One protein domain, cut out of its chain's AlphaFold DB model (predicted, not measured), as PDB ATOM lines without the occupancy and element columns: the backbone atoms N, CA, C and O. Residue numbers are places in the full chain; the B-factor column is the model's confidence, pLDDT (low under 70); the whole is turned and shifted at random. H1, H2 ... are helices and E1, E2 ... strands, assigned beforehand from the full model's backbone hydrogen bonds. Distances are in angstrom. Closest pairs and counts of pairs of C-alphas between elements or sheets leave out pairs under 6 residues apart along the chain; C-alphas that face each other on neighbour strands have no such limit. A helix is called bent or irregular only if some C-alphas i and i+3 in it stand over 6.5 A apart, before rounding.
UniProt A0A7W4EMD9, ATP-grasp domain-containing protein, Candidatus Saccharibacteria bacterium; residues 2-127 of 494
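What this domain is: This is residues 2 to 127 of the 494 residues of the protein "ATP-grasp domain-containing protein" of Candidatus Saccharibacteria bacterium (UniProt A0A7W4EMD9). A twisted sheet of five short parallel strands runs through the middle of the domain, with H4 along one face, H2 slantwise over the opposite face, and H5 side by side with H4. H1 reaches away from the sheet, from its last residue, Phe 14, near E1 and E4, out to Asn 2, which with Ile 68 makes the longest distance in the domain. The printed part has 126 residues, with five named helices and five named strands in the order H1 E1 H2 E2 E3 H3 H4 E4 H5 E5; the sheet runs E3 E2 E1 E4 E5, all parallel. The class is mixed, helices and strands. The whole is compact, with a radius of gyration of the C-alphas of 14.3 A and spans of 42 by 32 by 28 A.

How they stand to each other: H1, residues 2 to 14, is only just not on the sheet, with 4 pairs of C-alphas within 10 A; its closest C-alphas to E4, residues 98 to 101, are those of Phe 14 and Ala 99, 7.3 A apart. E1, residues 19 to 24, is an inner strand and the parallel neighbour of E4 at 28 degrees, with N 21 and O 99 within hydrogen-bond range at 2.9 A. H2, residues 27 to 35, is irregular, with C-alphas 29 and 32 7.6 A apart. It is on the sheet at a height over the sheet of 10.3 A, over E4 and slantwise to the strands, at 41 degrees to E4 on the local plane; it is only just not over E1, on which 2 of its C-alphas fall. E2, residues 44 to 49, is parallel to E1 at 11 degrees, with N 48 and O 22 at 2.8 A; E1, H2 and E2 form a strand-helix-strand unit, two parallel neighbour strands with a helix between them along the chain, and its crossover is right-handed. E3, residues 61 to 63, is an edge strand parallel to E2 at 15 degrees, with N 61 and O 45 at 2.8 A. H3, residues 73 to 78, only just touches H5, residues 107 to 115, with 3 pairs of C-alphas within 8 A; the closest are those of Ser 78 and Lys 107, 5.6 A. H4, residues 83 to 93, is on the opposite face from H2, at a height over the sheet of 9.7 A; it lies over E2 and E1 and runs along the strands. E3, H3, H4 and E4 form a split strand-helix-strand unit, with E2 and E1 between its two strands in the sheet, and its crossover is right-handed. H5 touches H4 at a shallow tilt of 26 degrees, the same way; the closest C-alphas are those of Val 88 and Ile 113, 7.1 A. E5, residues 122 to 124, is the other edge strand, parallel to E4 at 15 degrees, with N 100 and O 123 at 2.8 A; E4, H5 and E5 form a further right-handed strand-helix-strand unit. Every O i to N i+4 pair is within hydrogen-bond range in H1, H3 and H5, against 6 of 7 in H4 and 2 of 5 in H2, where 4 of 6 O i to N i+3 pairs are within range.

Where its parts are: H1 begins at C-alpha 2, (-19.413, 28.781, 24.028), and is 18.7 A long. E1 measures 16.1 A, H2 13.6 A, E2 12.5 A and E3 6.3 A. H3 measures 8.7 A; H4 begins at C-alpha 83, (-5.609, 20.158, 61.720), and measures 15.6 A. E4 measures 9.4 A and H5 11.9 A. E5, 6.2 A long, ends at C-alpha 124, (-17.865, 26.639, 49.699).

The domain as a whole: The two C-alphas farthest apart are those of Asn 2 and Ile 68, 44.3 A. The printed part has no cut; the link from E2 to E3, 11 residues, is long. The mean pLDDT of the printed part of this model is 90.6, and residue 54 is under 70.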
ATOM      1  N   ASN A   2     -18.906  28.512  22.663       77.50
ATOM      2  CA  ASN A   2     -19.413  28.781  24.028       77.50
ATOM      3  C   ASN A   2     -18.697  27.996  25.151       77.50
ATOM      4  O   ASN A   2     -18.590  28.499  26.266       77.50
ATOM      5  N   THR A   3     -18.176  26.791  24.880       83.62
ATOM      6  CA  THR A   3     -17.489  25.973  25.902       83.62
ATOM      7  C   THR A   3     -16.170  26.594  26.363       83.62
ATOM      8  O   THR A   3     -15.941  26.674  27.566       83.62
ATOM      9  N   ASP A   4     -15.337  27.092  25.444       87.62
ATOM     10  CA  ASP A   4     -14.068  27.751  25.796       87.62
ATOM     11  C   ASP A   4     -14.307  29.023  26.624       87.62
ATOM     12  O   ASP A   4     -13.610  29.264  27.608       87.62
ATOM     13  N   THR A   5     -15.352  29.792  26.288       90.88
ATOM     14  CA  THR A   5     -15.781  30.959  27.070       90.88
ATOM     15  C   THR A   5     -16.165  30.571  28.495       90.88
ATOM     16  O   THR A   5     -15.697  31.201  29.440       90.88
ATOM     17  N   ILE A   6     -16.965  29.514  28.681       91.94
ATOM     18  CA  ILE A   6     -17.335  29.045  30.027       91.94
ATOM     19  C   ILE A   6     -16.119  28.532  30.804       91.94
ATOM     20  O   ILE A   6     -16.006  28.812  31.995       91.94
ATOM     21  N   ILE A   7     -15.194  27.822  30.154       92.44
ATOM     22  CA  ILE A   7     -13.943  27.384  30.790       92.44
ATOM     23  C   ILE A   7     -13.139  28.602  31.267       92.44
ATOM     24  O   ILE A   7     -12.689  28.612  32.411       92.44
ATOM     25  N   SER A   8     -13.015  29.650  30.440       92.69
ATOM     26  CA  SER A   8     -12.349  30.904  30.826       92.69
ATOM     27  C   SER A   8     -13.035  31.574  32.015       92.69
ATOM     28  O   SER A   8     -12.373  31.921  32.985       92.69
ATOM     29  N   MET A   9     -14.366  31.691  31.987       92.94
ATOM     30  CA  MET A   9     -15.137  32.274  33.090       92.94
ATOM     31  C   MET A   9     -14.973  31.489  34.396       92.94
ATOM     32  O   MET A   9     -14.893  32.079  35.472       92.94
ATOM     33  N   CYS A  10     -14.925  30.158  34.315       94.25
ATOM     34  CA  CYS A  10     -14.683  29.312  35.476       94.25
ATOM     35  C   CYS A  10     -13.271  29.548  36.032       94.25
ATOM     36  O   CYS A  10     -13.120  29.761  37.232       94.25
ATOM     37  N   ARG A  11     -12.253  29.611  35.160       95.06
ATOM     38  CA  ARG A  11     -10.865  29.919  35.546       95.06
ATOM     39  C   ARG A  11     -10.755  31.279  36.235       95.06
ATOM     40  O   ARG A  11     -10.189  31.355  37.317       95.06
ATOM     41  N   GLU A  12     -11.363  32.316  35.657       93.75
ATOM     42  CA  GLU A  12     -11.452  33.661  36.254       93.75
ATOM     43  C   GLU A  12     -12.097  33.627  37.650       93.75
ATOM     44  O   GLU A  12     -11.665  34.335  38.559       93.75
ATOM     45  N   SER A  13     -13.122  32.786  37.831       94.56
ATOM     46  CA  SER A  13     -13.825  32.651  39.111       94.56
ATOM     47  C   SER A  13     -12.938  32.018  40.185       94.56
ATOM     48  O   SER A  13     -12.946  32.476  41.324       94.56
ATOM     49  N   PHE A  14     -12.155  30.992  39.834       95.50
ATOM     50  CA  PHE A  14     -11.201  30.365  40.753       95.50
ATOM     51  C   PHE A  14     -10.006  31.276  41.066       95.50
ATOM     52  O   PHE A  14      -9.611  31.362  42.224       95.50
ATOM     53  N   SER A  15      -9.485  32.026  40.088       94.56
ATOM     54  CA  SER A  15      -8.342  32.933  40.295       94.56
ATOM     55  C   SER A  15      -8.642  34.147  41.184       94.56
ATOM     56  O   SER A  15      -7.744  34.922  41.488       94.56
ATOM     57  N   ALA A  16      -9.903  34.353  41.573       94.06
ATOM     58  CA  ALA A  16     -10.316  35.436  42.466       94.06
ATOM     59  C   ALA A  16     -10.102  35.127  43.965       94.06
ATOM     60  O   ALA A  16     -10.522  35.924  44.814       94.06
ATOM     61  N   TYR A  17      -9.521  33.967  44.282       96.56
ATOM     62  CA  TYR A  17      -9.245  33.487  45.633       96.56
ATOM     63  C   TYR A  17      -7.739  33.323  45.829       96.56
ATOM     64  O   TYR A  17      -7.029  32.962  44.893       96.56
ATOM     65  N   ASP A  18      -7.273  33.575  47.050       98.00
ATOM     66  CA  ASP A  18      -5.859  33.462  47.414       98.00
ATOM     67  C   ASP A  18      -5.441  31.995  47.564       98.00
ATOM     68  O   ASP A  18      -4.309  31.629  47.259       98.00
ATOM     69  N   GLU A  19      -6.370  31.140  48.007       97.75
ATOM     70  CA  GLU A  19      -6.140  29.706  48.145       97.75
ATOM     71  C   GLU A  19      -7.324  28.859  47.674       97.75
ATOM     72  O   GLU A  19      -8.495  29.229  47.827       97.75
ATOM     73  N   LEU A  20      -7.006  27.659  47.180       98.00
ATOM     74  CA  LEU A  20      -7.978  26.620  46.863       98.00
ATOM     75  C   LEU A  20      -7.820  25.440  47.815       98.00
ATOM     76  O   LEU A  20      -6.727  24.899  47.992       98.00
ATOM     77  N   TRP A  21      -8.923  25.006  48.415       97.62
ATOM     78  CA  TRP A  21      -8.957  23.826  49.273       97.62
ATOM     79  C   TRP A  21      -9.823  22.749  48.630       97.62
ATOM     80  O   TRP A  21     -10.907  23.042  48.138       97.62
ATOM     81  N   LEU A  22      -9.389  21.492  48.673       95.19
ATOM     82  CA  LEU A  22     -10.225  20.339  48.334       95.19
ATOM     83  C   LEU A  22     -10.690  19.672  49.628       95.19
ATOM     84  O   LEU A  22      -9.868  19.131  50.360       95.19
ATOM     85  N   VAL A  23     -11.997  19.685  49.897       93.38
ATOM     86  CA  VAL A  23     -12.612  19.015  51.054       93.38
ATOM     87  C   VAL A  23     -13.662  18.042  50.534       93.38
ATOM     88  O   VAL A  23     -14.774  18.426  50.173       93.38
ATOM     89  N   SER A  24     -13.292  16.765  50.425       88.19
ATOM     90  CA  SER A  24     -14.126  15.774  49.742       88.19
ATOM     91  C   SER A  24     -13.921  14.345  50.244       88.19
ATOM     92  O   SER A  24     -12.870  13.958  50.735       88.19
ATOM     93  N   ALA A  25     -14.911  13.484  50.018       82.44
ATOM     94  CA  ALA A  25     -14.763  12.042  50.173       82.44
ATOM     95  C   ALA A  25     -13.612  11.447  49.334       82.44
ATOM     96  O   ALA A  25     -13.042  10.423  49.718       82.44
ATOM     97  N   ARG A  26     -13.292  12.030  48.169       82.75
ATOM     98  CA  ARG A  26     -12.327  11.465  47.212       82.75
ATOM     99  C   ARG A  26     -11.488  12.558  46.550       82.75
ATOM    100  O   ARG A  26     -12.014  13.602  46.178       82.75
ATOM    101  N   ARG A  27     -10.207  12.263  46.315       85.69
ATOM    102  CA  ARG A  27      -9.276  13.155  45.596       85.69
ATOM    103  C   ARG A  27      -9.655  13.432  44.143       85.69
ATOM    104  O   ARG A  27      -9.346  14.495  43.633       85.69
ATOM    105  N   ASP A  28     -10.354  12.505  43.499       83.88
ATOM    106  CA  ASP A  28     -10.699  12.589  42.077       83.88
ATOM    107  C   ASP A  28     -11.895  13.508  41.762       83.88
ATOM    108  O   ASP A  28     -12.314  13.614  40.609       83.88
ATOM    109  N   HIS A  29     -12.477  14.170  42.771       86.44
ATOM    110  CA  HIS A  29     -13.603  15.096  42.583       86.44
ATOM    111  C   HIS A  29     -13.224  16.381  41.846       86.44
ATOM    112  O   HIS A  29     -14.110  17.026  41.308       86.44
ATOM    113  N   CYS A  30     -11.940  16.738  41.797       89.38
ATOM    114  CA  CYS A  30     -11.449  17.906  41.065       89.38
ATOM    115  C   CYS A  30     -10.929  17.572  39.658       89.38
ATOM    116  O   CYS A  30     -10.417  18.452  38.967       89.38
ATOM    117  N   ASP A  31     -10.998  16.304  39.235       87.81
ATOM    118  CA  ASP A  31     -10.294  15.832  38.040       87.81
ATOM    119  C   ASP A  31     -10.717  16.557  36.768       87.81
ATOM    120  O   ASP A  31      -9.860  16.901  35.969       87.81
ATOM    121  N   ASN A  32     -12.005  16.831  36.589       87.69
ATOM    122  CA  ASN A  32     -12.515  17.615  35.467       87.69
ATOM    123  C   ASN A  32     -11.931  19.026  35.431       87.69
ATOM    124  O   ASN A  32     -11.609  19.495  34.347       87.69
ATOM    125  N   LEU A  33     -11.810  19.711  36.572       92.12
ATOM    126  CA  LEU A  33     -11.268  21.069  36.612       92.12
ATOM    127  C   LEU A  33      -9.806  21.077  36.161       92.12
ATOM    128  O   LEU A  33      -9.411  21.937  35.374       92.12
ATOM    129  N   ILE A  34      -9.040  20.080  36.606       90.56
ATOM    130  CA  ILE A  34      -7.638  19.896  36.218       90.56
ATOM    131  C   ILE A  34      -7.524  19.481  34.749       90.56
ATOM    132  O   ILE A  34      -6.765  20.077  33.989       90.56
ATOM    133  N   ASP A  35      -8.316  18.501  34.317       86.06
ATOM    134  CA  ASP A  35      -8.338  18.019  32.934       86.06
ATOM    135  C   ASP A  35      -8.717  19.139  31.953       86.06
ATOM    136  O   ASP A  35      -8.206  19.179  30.833       86.06
ATOM    137  N   LEU A  36      -9.580  20.067  32.385       87.69
ATOM    138  CA  LEU A  36      -9.999  21.252  31.634       87.69
ATOM    139  C   LEU A  36      -9.003  22.418  31.686       87.69
ATOM    140  O   LEU A  36      -9.219  23.427  31.010       87.69
ATOM    141  N   GLY A  37      -7.932  22.307  32.476       90.69
ATOM    142  CA  GLY A  37      -6.979  23.394  32.705       90.69
ATOM    143  C   GLY A  37      -7.629  24.630  33.337       90.69
ATOM    144  O   GLY A  37      -7.270  25.760  32.999       90.69
ATOM    145  N   ILE A  38      -8.653  24.431  34.170       94.38
ATOM    146  CA  ILE A  38      -9.295  25.496  34.955       94.38
ATOM    147  C   ILE A  38      -8.455  25.786  36.198       94.38
ATOM    148  O   ILE A  38      -8.262  26.949  36.530       94.38
ATOM    149  N   VAL A  39      -7.939  24.732  36.829       94.38
ATOM    150  CA  VAL A  39      -6.978  24.770  37.940       94.38
ATOM    151  C   VAL A  39      -5.897  23.713  37.698       94.38
ATOM    152  O   VAL A  39      -6.081  22.812  36.878       94.38
ATOM    153  N   CYS A  40      -4.793  23.792  38.423       92.38
ATOM    154  CA  CYS A  40      -3.712  22.815  38.449       92.38
ATOM    155  C   CYS A  40      -3.671  22.082  39.800       92.38
ATOM    156  O   CYS A  40      -4.225  22.543  40.794       92.38
ATOM    157  N   GLU A  41      -2.988  20.932  39.862       90.19
ATOM    158  CA  GLU A  41      -2.790  20.190  41.124       90.19
ATOM    159  C   GLU A  41      -2.086  21.046  42.191       90.19
ATOM    160  O   GLU A  41      -2.399  20.931  43.373       90.19
ATOM    161  N   ASP A  42      -1.176  21.923  41.763       92.06
ATOM    162  CA  ASP A  42      -0.392  22.801  42.633       92.06
ATOM    163  C   ASP A  42      -1.161  24.036  43.127       92.06
ATOM    164  O   ASP A  42      -0.693  24.702  44.047       92.06
ATOM    165  N   ASP A  43      -2.349  24.316  42.579       94.50
ATOM    166  CA  ASP A  43      -3.183  25.435  43.039       94.50
ATOM    167  C   ASP A  43      -3.876  25.115  44.377       94.50
ATOM    168  O   ASP A  43      -4.337  26.013  45.083       94.50
ATOM    169  N   PHE A  44      -3.971  23.830  44.741       96.00
ATOM    170  CA  PHE A  44      -4.590  23.403  45.991       96.00
ATOM    171  C   PHE A  44      -3.599  23.499  47.152       96.00
ATOM    172  O   PHE A  44      -2.624  22.747  47.211       96.00
ATOM    173  N   THR A  45      -3.871  24.356  48.132       97.44
ATOM    174  CA  THR A  45      -3.028  24.506  49.331       97.44
ATOM    175  C   THR A  45      -3.362  23.472  50.403       97.44
ATOM    176  O   THR A  45      -2.466  22.958  51.074       97.44
ATOM    177  N   VAL A  46      -4.639  23.094  50.530       97.25
ATOM    178  CA  VAL A  46      -5.126  22.085  51.482       97.25
ATOM    179  C   VAL A  46      -5.922  21.015  50.747       97.25
ATOM    180  O   VAL A  46      -6.829  21.312  49.970       97.25
ATOM    181  N   VAL A  47      -5.613  19.749  51.029       95.12
ATOM    182  CA  VAL A  47      -6.351  18.598  50.498       95.12
ATOM    183  C   VAL A  47      -6.786  17.713  51.653       95.12
ATOM    184  O   VAL A  47      -5.999  16.952  52.214       95.12
ATOM    185  N   HIS A  48      -8.066  17.809  51.992       94.31
ATOM    186  CA  HIS A  48      -8.758  16.982  52.968       94.31
ATOM    187  C   HIS A  48      -9.573  15.910  52.247       94.31
ATOM    188  O   HIS A  48     -10.556  16.217  51.567       94.31
ATOM    189  N   THR A  49      -9.141  14.647  52.354       89.31
ATOM    190  CA  THR A  49      -9.830  13.537  51.676       89.31
ATOM    191  C   THR A  49      -9.847  12.226  52.452       89.31
ATOM    192  O   THR A  49      -8.913  11.916  53.187       89.31
ATOM    193  N   HIS A  50     -10.909  11.431  52.260       82.69
ATOM    194  CA  HIS A  50     -11.043  10.092  52.859       82.69
ATOM    195  C   HIS A  50     -10.433   8.966  52.003       82.69
ATOM    196  O   HIS A  50     -10.245   7.859  52.509       82.69
ATOM    197  N   ASN A  51     -10.172   9.201  50.711       75.56
ATOM    198  CA  ASN A  51      -9.621   8.195  49.800       75.56
ATOM    199  C   ASN A  51      -8.647   8.798  48.773       75.56
ATOM    200  O   ASN A  51      -8.944   9.798  48.109       75.56
ATOM    201  N   ASP A  52      -7.528   8.099  48.595       71.00
ATOM    202  CA  ASP A  52      -6.429   8.399  47.688       71.00
ATOM    203  C   ASP A  52      -6.688   7.774  46.306       71.00
ATOM    204  O   ASP A  52      -6.120   6.741  45.941       71.00
ATOM    205  N   LEU A  53      -7.570   8.404  45.524       73.50
ATOM    206  CA  LEU A  53      -7.877   7.997  44.149       73.50
ATOM    207  C   LEU A  53      -7.258   8.940  43.117       73.50
ATOM    208  O   LEU A  53      -7.399  10.155  43.218       73.50
ATOM    209  N   GLY A  54      -6.637   8.359  42.088       63.78
ATOM    210  CA  GLY A  54      -6.322   9.012  40.813       63.78
ATOM    211  C   GLY A  54      -5.141   9.986  40.806       63.78
ATOM    212  O   GLY A  54      -4.350   9.941  39.865       63.78
ATOM    213  N   ARG A  55      -4.984  10.838  41.829       73.94
ATOM    214  CA  ARG A  55      -4.010  11.946  41.816       73.94
ATOM    215  C   ARG A  55      -3.138  12.046  43.062       73.94
ATOM    216  O   ARG A  55      -3.509  11.630  44.165       73.94
ATOM    217  N   LYS A  56      -1.953  12.628  42.860       78.69
ATOM    218  CA  LYS A  56      -0.977  12.943  43.906       78.69
ATOM    219  C   LYS A  56      -0.769  14.451  43.955       78.69
ATOM    220  O   LYS A  56      -0.160  15.009  43.056       78.69
ATOM    221  N   PHE A  57      -1.212  15.065  45.039       86.12
ATOM    222  CA  PHE A  57      -0.952  16.466  45.334       86.12
ATOM    223  C   PHE A  57       0.409  16.581  46.020       86.12
ATOM    224  O   PHE A  57       0.629  15.942  47.050       86.12
ATOM    225  N   LYS A  58       1.349  17.313  45.414       83.31
ATOM    226  CA  LYS A  58       2.742  17.380  45.893       83.31
ATOM    227  C   LYS A  58       3.000  18.565  46.813       83.31
ATOM    228  O   LYS A  58       3.764  18.423  47.761       83.31
ATOM    229  N   ASN A  59       2.360  19.696  46.533       86.88
ATOM    230  CA  ASN A  59       2.603  20.963  47.222       86.88
ATOM    231  C   ASN A  59       1.504  21.323  48.236       86.88
ATOM    232  O   ASN A  59       1.538  22.395  48.831       86.88
ATOM    233  N   SER A  60       0.547  20.421  48.460       92.56
ATOM    234  CA  SER A  60      -0.586  20.644  49.359       92.56
ATOM    235  C   SER A  60      -0.344  20.070  50.755       92.56
ATOM    236  O   SER A  60       0.247  18.998  50.915       92.56
ATOM    237  N   LYS A  61      -0.918  20.711  51.778       95.19
ATOM    238  CA  LYS A  61      -1.085  20.112  53.105       95.19
ATOM    239  C   LYS A  61      -2.135  19.002  53.021       95.19
ATOM    240  O   LYS A  61      -3.326  19.267  52.859       95.19
ATOM    241  N   ILE A  62      -1.689  17.750  53.127       93.75
ATOM    242  CA  ILE A  62      -2.576  16.581  53.083       93.75
ATOM    243  C   ILE A  62      -3.157  16.313  54.473       93.75
ATOM    244  O   ILE A  62      -2.434  15.998  55.422       93.75
ATOM    245  N   LEU A  63      -4.478  16.418  54.569       94.56
ATOM    246  CA  LEU A  63      -5.266  16.164  55.769       94.56
ATOM    247  C   LEU A  63      -6.124  14.915  55.540       94.56
ATOM    248  O   LEU A  63      -6.775  14.770  54.505       94.56
ATOM    249  N   THR A  64      -6.108  13.975  56.481       90.50
ATOM    250  CA  THR A  64      -6.739  12.664  56.293       90.50
ATOM    251  C   THR A  64      -7.494  12.281  57.558       90.50
ATOM    252  O   THR A  64      -6.866  11.991  58.576       90.50
ATOM    253  N   PRO A  65      -8.838  12.249  57.509       90.44
ATOM    254  CA  PRO A  65      -9.654  11.788  58.623       90.44
ATOM    255  C   PRO A  65      -9.287  10.375  59.092       90.44
ATOM    256  O   PRO A  65      -8.742   9.579  58.318       90.44
ATOM    257  N   PRO A  66      -9.667   9.998  60.326       89.88
ATOM    258  CA  PRO A  66      -9.508   8.631  60.807       89.88
ATOM    259  C   PRO A  66     -10.111   7.611  59.832       89.88
ATOM    260  O   PRO A  66     -11.280   7.710  59.478       89.88
ATOM    261  N   LYS A  67      -9.355   6.570  59.455       83.31
ATOM    262  CA  LYS A  67      -9.772   5.565  58.450       83.31
ATOM    263  C   LYS A  67     -11.129   4.900  58.734       83.31
ATOM    264  O   LYS A  67     -11.771   4.380  57.829       83.31
ATOM    265  N   ILE A  68     -11.583   4.883  59.987       84.56
ATOM    266  CA  ILE A  68     -12.902   4.346  60.342       84.56
ATOM    267  C   ILE A  68     -14.057   5.180  59.764       84.56
ATOM    268  O   ILE A  68     -15.089   4.612  59.412       84.56
ATOM    269  N   SER A  69     -13.877   6.495  59.599       86.06
ATOM    270  CA  SER A  69     -14.920   7.394  59.096       86.06
ATOM    271  C   SER A  69     -15.216   7.187  57.608       86.06
ATOM    272  O   SER A  69     -16.324   7.447  57.159       86.06
ATOM    273  N   SER A  70     -14.283   6.625  56.834       80.12
ATOM    274  CA  SER A  70     -14.493   6.332  55.409       80.12
ATOM    275  C   SER A  70     -15.383   5.104  55.150       80.12
ATOM    276  O   SER A  70     -15.600   4.736  53.992       80.12
ATOM    277  N   LYS A  71     -15.861   4.424  56.204       78.19
ATOM    278  CA  LYS A  71     -16.686   3.206  56.108       78.19
ATOM    279  C   LYS A  71     -18.194   3.462  56.160       78.19
ATOM    280  O   LYS A  71     -18.958   2.517  55.977       78.19
ATOM    281  N   SER A  72     -18.634   4.698  56.390       77.94
ATOM    282  CA  SER A  72     -20.054   5.057  56.437       77.94
ATOM    283  C   SER A  72     -20.324   6.376  55.721       77.94
ATOM    284  O   SER A  72     -19.404   7.142  55.435       77.94
ATOM    285  N   PHE A  73     -21.599   6.628  55.415       77.62
ATOM    286  CA  PHE A  73     -22.033   7.926  54.910       77.62
ATOM    287  C   PHE A  73     -21.745   9.010  55.950       77.62
ATOM    288  O   PHE A  73     -20.914   9.866  55.690       77.62
ATOM    289  N   ASP A  74     -22.301   8.907  57.157       81.44
ATOM    290  CA  ASP A  74     -22.118   9.910  58.218       81.44
ATOM    291  C   ASP A  74     -20.647  10.237  58.494       81.44
ATOM    292  O   ASP A  74     -20.277  11.400  58.641       81.44
ATOM    293  N   GLY A  75     -19.771   9.229  58.486       84.25
ATOM    294  CA  GLY A  75     -18.346   9.440  58.711       84.25
ATOM    295  C   GLY A  75     -17.691  10.340  57.657       84.25
ATOM    296  O   GLY A  75     -16.836  11.149  58.004       84.25
ATOM    297  N   ILE A  76     -18.115  10.264  56.394       80.75
ATOM    298  CA  ILE A  76     -17.577  11.083  55.296       80.75
ATOM    299  C   ILE A  76     -18.016  12.557  55.390       80.75
ATOM    300  O   ILE A  76     -17.300  13.444  54.933       80.75
ATOM    301  N   PHE A  77     -19.184  12.844  55.974       78.50
ATOM    302  CA  PHE A  77     -19.756  14.203  56.004       78.50
ATOM    303  C   PHE A  77     -19.623  14.888  57.369       78.50
ATOM    304  O   PHE A  77     -19.734  16.114  57.460       78.50
ATOM    305  N   SER A  78     -19.395  14.115  58.432       83.62
ATOM    306  CA  SER A  78     -19.396  14.602  59.815       83.62
ATOM    307  C   SER A  78     -18.070  14.410  60.548       83.62
ATOM    308  O   SER A  78     -17.980  14.774  61.716       83.62
ATOM    309  N   VAL A  79     -17.034  13.874  59.892       90.06
ATOM    310  CA  VAL A  79     -15.695  13.732  60.484       90.06
ATOM    311  C   VAL A  79     -14.669  14.462  59.630       90.06
ATOM    312  O   VAL A  79     -14.618  14.288  58.414       90.06
ATOM    313  N   VAL A  80     -13.823  15.256  60.281       93.25
ATOM    314  CA  VAL A  80     -12.685  15.936  59.656       93.25
ATOM    315  C   VAL A  80     -11.374  15.538  60.327       93.25
ATOM    316  O   VAL A  80     -11.356  14.780  61.291       93.25
ATOM    317  N   ASP A  81     -10.269  16.004  59.756       94.69
ATOM    318  CA  ASP A  81      -8.967  15.996  60.412       94.69
ATOM    319  C   ASP A  81      -8.832  17.331  61.147       94.69
ATOM    320  O   ASP A  81      -8.910  18.374  60.496       94.69
ATOM    321  N   ASP A  82      -8.662  17.312  62.469       94.62
ATOM    322  CA  ASP A  82      -8.726  18.516  63.314       94.62
ATOM    323  C   ASP A  82      -7.713  19.597  62.915       94.62
ATOM    324  O   ASP A  82      -7.958  20.785  63.116       94.62
ATOM    325  N   ARG A  83      -6.613  19.218  62.249       96.81
ATOM    326  CA  ARG A  83      -5.609  20.158  61.720       96.81
ATOM    327  C   ARG A  83      -6.173  21.106  60.655       96.81
ATOM    328  O   ARG A  83      -5.484  22.047  60.266       96.81
ATOM    329  N   ILE A  84      -7.382  20.851  60.143       96.75
ATOM    330  CA  ILE A  84      -8.092  21.778  59.254       96.75
ATOM    331  C   ILE A  84      -8.545  23.038  59.998       96.75
ATOM    332  O   ILE A  84      -8.622  24.103  59.396       96.75
ATOM    333  N   PHE A  85      -8.808  22.949  61.305       97.62
ATOM    334  CA  PHE A  85      -9.214  24.100  62.112       97.62
ATOM    335  C   PHE A  85      -8.057  25.085  62.301       97.62
ATOM    336  O   PHE A  85      -8.266  26.290  62.180       97.62
ATOM    337  N   ASP A  86      -6.831  24.576  62.457       97.75
ATOM    338  CA  ASP A  86      -5.618  25.403  62.472       97.75
ATOM    339  C   ASP A  86      -5.438  26.169  61.152       97.75
ATOM    340  O   ASP A  86      -5.019  27.327  61.146       97.75
ATOM    341  N   GLU A  87      -5.782  25.541  60.020       98.06
ATOM    342  CA  GLU A  87      -5.755  26.202  58.712       98.06
ATOM    343  C   GLU A  87      -6.834  27.281  58.594       98.06
ATOM    344  O   GLU A  87      -6.580  28.336  58.017       98.06
ATOM    345  N   VAL A  88      -8.021  27.067  59.175       98.12
ATOM    346  CA  VAL A  88      -9.061  28.106  59.227       98.12
ATOM    347  C   VAL A  88      -8.567  29.307  60.034       98.12
ATOM    348  O   VAL A  88      -8.692  30.445  59.584       98.12
ATOM    349  N   ASP A  89      -7.956  29.072  61.196       98.31
ATOM    350  CA  ASP A  89      -7.400  30.147  62.021       98.31
ATOM    351  C   ASP A  89      -6.227  30.867  61.343       98.31
ATOM    352  O   ASP A  89      -6.103  32.088  61.469       98.31
ATOM    353  N   ARG A  90      -5.405  30.145  60.571       98.00
ATOM    354  CA  ARG A  90      -4.371  30.734  59.713       98.00
ATOM    355  C   ARG A  90      -4.976  31.666  58.666       98.00
ATOM    356  O   ARG A  90      -4.556  32.813  58.589       98.00
ATOM    357  N   VAL A  91      -5.970  31.205  57.909       98.44
ATOM    358  CA  VAL A  91      -6.657  32.005  56.876       98.44
ATOM    359  C   VAL A  91      -7.250  33.284  57.458       98.44
ATOM    360  O   VAL A  91      -7.148  34.347  56.850       98.44
ATOM    361  N   ILE A  92      -7.848  33.200  58.650       98.19
ATOM    362  CA  ILE A  92      -8.399  34.369  59.342       98.19
ATOM    363  C   ILE A  92      -7.288  35.353  59.705       98.19
ATOM    364  O   ILE A  92      -7.415  36.542  59.417       98.19
ATOM    365  N   ARG A  93      -6.215  34.864  60.335       98.19
ATOM    366  CA  ARG A  93      -5.086  35.690  60.778       98.19
ATOM    367  C   ARG A  93      -4.360  36.354  59.607       98.19
ATOM    368  O   ARG A  93      -3.984  37.515  59.722       98.19
ATOM    369  N   ASP A  94      -4.177  35.620  58.517       98.19
ATOM    370  CA  ASP A  94      -3.418  36.054  57.342       98.19
ATOM    371  C   ASP A  94      -4.309  36.802  56.319       98.19
ATOM    372  O   ASP A  94      -3.850  37.158  55.240       98.19
ATOM    373  N   ASP A  95      -5.576  37.058  56.668       97.50
ATOM    374  CA  ASP A  95      -6.577  37.793  55.879       97.50
ATOM    375  C   ASP A  95      -6.866  37.220  54.475       97.50
ATOM    376  O   ASP A  95      -7.220  37.942  53.548       97.50
ATOM    377  N   LEU A  96      -6.783  35.899  54.323       98.06
ATOM    378  CA  LEU A  96      -6.918  35.235  53.024       98.06
ATOM    379  C   LEU A  96      -8.381  34.958  52.651       98.06
ATOM    380  O   LEU A  96      -9.254  34.785  53.510       98.06
ATOM    381  N   ARG A  97      -8.642  34.857  51.346       97.44
ATOM    382  CA  ARG A  97      -9.894  34.372  50.760       97.44
ATOM    383  C   ARG A  97      -9.697  32.983  50.173       97.44
ATOM    384  O   ARG A  97      -8.823  32.766  49.340       97.44
ATOM    385  N   VAL A  98     -10.579  32.063  50.541       97.81
ATOM    386  CA  VAL A  98     -10.455  30.644  50.202       97.81
ATOM    387  C   VAL A  98     -11.688  30.148  49.466       97.81
ATOM    388  O   VAL A  98     -12.820  30.345  49.918       97.81
ATOM    389  N   ALA A  99     -11.472  29.451  48.355       96.94
ATOM    390  CA  ALA A  99     -12.506  28.638  47.726       96.94
ATOM    391  C   ALA A  99     -12.368  27.185  48.196       96.94
ATOM    392  O   ALA A  99     -11.352  26.532  47.955       96.94
ATOM    393  N   ILE A 100     -13.402  26.671  48.860       96.00
ATOM    394  CA  ILE A 100     -13.462  25.279  49.310       96.00
ATOM    395  C   ILE A 100     -14.240  24.472  48.277       96.00
ATOM    396  O   ILE A 100     -15.468  24.549  48.193       96.00
ATOM    397  N   LEU A 101     -13.511  23.664  47.517       95.06
ATOM    398  CA  LEU A 101     -14.057  22.691  46.594       95.06
ATOM    399  C   LEU A 101     -14.638  21.503  47.371       95.06
ATOM    400  O   LEU A 101     -13.899  20.659  47.882       95.06
ATOM    401  N   ALA A 102     -15.965  21.439  47.446       92.00
ATOM    402  CA  ALA A 102     -16.698  20.395  48.153       92.00
ATOM    403  C   ALA A 102     -17.974  19.985  47.405       92.00
ATOM    404  O   ALA A 102     -18.720  20.827  46.901       92.00
ATOM    405  N   SER A 103     -18.262  18.679  47.389       87.88
ATOM    406  CA  SER A 103     -19.495  18.129  46.803       87.88
ATOM    407  C   SER A 103     -20.751  18.465  47.610       87.88
ATOM    408  O   SER A 103     -21.860  18.423  47.081       87.88
ATOM    409  N   SER A 104     -20.567  18.746  48.896       87.38
ATOM    410  CA  SER A 104     -21.577  18.842  49.951       87.38
ATOM    411  C   SER A 104     -20.963  19.560  51.157       87.38
ATOM    412  O   SER A 104     -19.745  19.469  51.334       87.38
ATOM    413  N   PRO A 105     -21.762  20.225  52.004       86.94
ATOM    414  CA  PRO A 105     -21.227  20.876  53.192       86.94
ATOM    415  C   PRO A 105     -20.690  19.830  54.182       86.94
ATOM    416  O   PRO A 105     -21.273  18.757  54.346       86.94
ATOM    417  N   ASN A 106     -19.579  20.146  54.847       89.44
ATOM    418  CA  ASN A 106     -19.029  19.341  55.935       89.44
ATOM    419  C   ASN A 106     -19.376  20.023  57.261       89.44
ATOM    420  O   ASN A 106     -18.931  21.146  57.504       89.44
ATOM    421  N   LYS A 107     -20.180  19.365  58.106       89.06
ATOM    422  CA  LYS A 107     -20.758  20.012  59.293       89.06
ATOM    423  C   LYS A 107     -19.699  20.588  60.245       89.06
ATOM    424  O   LYS A 107     -19.781  21.785  60.509       89.06
ATOM    425  N   PRO A 108     -18.701  19.816  60.725       92.69
ATOM    426  CA  PRO A 108     -17.674  20.358  61.615       92.69
ATOM    427  C   PRO A 108     -16.944  21.577  61.047       92.69
ATOM    428  O   PRO A 108     -16.754  22.562  61.759       92.69
ATOM    429  N   LEU A 109     -16.560  21.534  59.766       93.25
ATOM    430  CA  LEU A 109     -15.856  22.642  59.124       93.25
ATOM    431  C   LEU A 109     -16.748  23.884  59.004       93.25
ATOM    432  O   LEU A 109     -16.334  24.975  59.396       93.25
ATOM    433  N   SER A 110     -17.981  23.718  58.514       91.19
ATOM    434  CA  SER A 110     -18.949  24.812  58.391       91.19
ATOM    435  C   SER A 110     -19.273  25.439  59.752       91.19
ATOM    436  O   SER A 110     -19.286  26.664  59.874       91.19
ATOM    437  N   ASP A 111     -19.492  24.623  60.785       92.25
ATOM    438  CA  ASP A 111     -19.775  25.095  62.144       92.25
ATOM    439  C   ASP A 111     -18.582  25.858  62.732       92.25
ATOM    440  O   ASP A 111     -18.770  26.890  63.380       92.25
ATOM    441  N   TYR A 112     -17.351  25.402  62.475       95.19
ATOM    442  CA  TYR A 112     -16.150  26.098  62.933       95.19
ATOM    443  C   TYR A 112     -15.977  27.455  62.240       95.19
ATOM    444  O   TYR A 112     -15.798  28.462  62.923       95.19
ATOM    445  N   ILE A 113     -16.120  27.521  60.910       94.69
ATOM    446  CA  ILE A 113     -16.063  28.786  60.153       94.69
ATOM    447  C   ILE A 113     -17.123  29.775  60.668       94.69
ATOM    448  O   ILE A 113     -16.812  30.944  60.912       94.69
ATOM    449  N   LYS A 114     -18.358  29.301  60.899       92.94
ATOM    450  CA  LYS A 114     -19.445  30.102  61.486       92.94
ATOM    451  C   LYS A 114     -19.096  30.589  62.896       92.94
ATOM    452  O   LYS A 114     -19.258  31.771  63.183       92.94
ATOM    453  N   LYS A 115     -18.573  29.715  63.765       95.56
ATOM    454  CA  LYS A 115     -18.157  30.054  65.140       95.56
ATOM    455  C   LYS A 115     -17.072  31.133  65.177       95.56
ATOM    456  O   LYS A 115     -17.010  31.902  66.132       95.56
ATOM    457  N   ARG A 116     -16.208  31.180  64.162       96.69
ATOM    458  CA  ARG A 116     -15.154  32.195  64.017       96.69
ATOM    459  C   ARG A 116     -15.624  33.461  63.294       96.69
ATOM    460  O   ARG A 116     -14.813  34.359  63.105       96.69
ATOM    461  N   SER A 117     -16.904  33.541  62.915       95.25
ATOM    462  CA  SER A 117     -17.485  34.653  62.154       95.25
ATOM    463  C   SER A 117     -16.703  34.974  60.877       95.25
ATOM    464  O   SER A 117     -16.521  36.138  60.559       95.25
ATOM    465  N   ALA A 118     -16.219  33.942  60.176       94.75
ATOM    466  CA  ALA A 118     -15.298  34.087  59.046       94.75
ATOM    467  C   ALA A 118     -15.934  33.732  57.690       94.75
ATOM    468  O   ALA A 118     -15.224  33.433  56.730       94.75
ATOM    469  N   TRP A 119     -17.267  33.684  57.595       90.31
ATOM    470  CA  TRP A 119     -17.955  33.156  56.409       90.31
ATOM    471  C   TRP A 119     -17.625  33.954  55.137       90.31
ATOM    472  O   TRP A 119     -17.551  33.381  54.059       90.31
ATOM    473  N   GLU A 120     -17.360  35.255  55.250       92.12
ATOM    474  CA  GLU A 120     -17.009  36.118  54.120       92.12
ATOM    475  C   GLU A 120     -15.642  35.797  53.489       92.12
ATOM    476  O   GLU A 120     -15.381  36.201  52.348       92.12
ATOM    477  N   LYS A 121     -14.787  35.058  54.212       95.56
ATOM    478  CA  LYS A 121     -13.473  34.588  53.752       95.56
ATOM    479  C   LYS A 121     -13.549  33.275  52.986       95.56
ATOM    480  O   LYS A 121     -12.700  33.031  52.132       95.56
ATOM    481  N   PHE A 122     -14.560  32.450  53.252       95.19
ATOM    482  CA  PHE A 122     -14.684  31.116  52.672       95.19
ATOM    483  C   PHE A 122     -15.868  31.043  51.717       95.19
ATOM    484  O   PHE A 122     -17.007  31.308  52.082       95.19
ATOM    485  N   THR A 123     -15.622  30.616  50.484       94.00
ATOM    486  CA  THR A 123     -16.694  30.265  49.549       94.00
ATOM    487  C   THR A 123     -16.687  28.766  49.326       94.00
ATOM    488  O   THR A 123     -15.769  28.222  48.717       94.00
ATOM    489  N   ILE A 124     -17.709  28.087  49.844       92.75
ATOM    490  CA  ILE A 124     -17.865  26.639  49.699       92.75
ATOM    491  C   ILE A 124     -18.637  26.370  48.411       92.75
ATOM    492  O   ILE A 124     -19.731  26.892  48.202       92.75
ATOM    493  N   THR A 125     -18.083  25.538  47.532       92.88
ATOM    494  CA  THR A 125     -18.712  25.235  46.240       92.88
ATOM    495  C   THR A 125     -19.876  24.262  46.356       92.88
ATOM    496  O   THR A 125     -20.457  23.911  45.333       92.88
ATOM    497  N   SER A 126     -20.232  23.777  47.544       90.19
ATOM    498  CA  SER A 126     -21.377  22.887  47.691       90.19
ATOM    499  C   SER A 126     -22.668  23.605  47.257       90.19
ATOM    500  O   SER A 126     -22.835  24.806  47.495       90.19
ATOM    501  N   PRO A 127     -23.613  22.914  46.590       85.81
ATOM    502  CA  PRO A 127     -24.895  23.518  46.214       85.81
ATOM    503  C   PRO A 127     -25.673  24.117  47.391       85.81
ATOM    504  O   PRO A 127     -26.300  25.167  47.243       85.81
TER     505      PRO A 127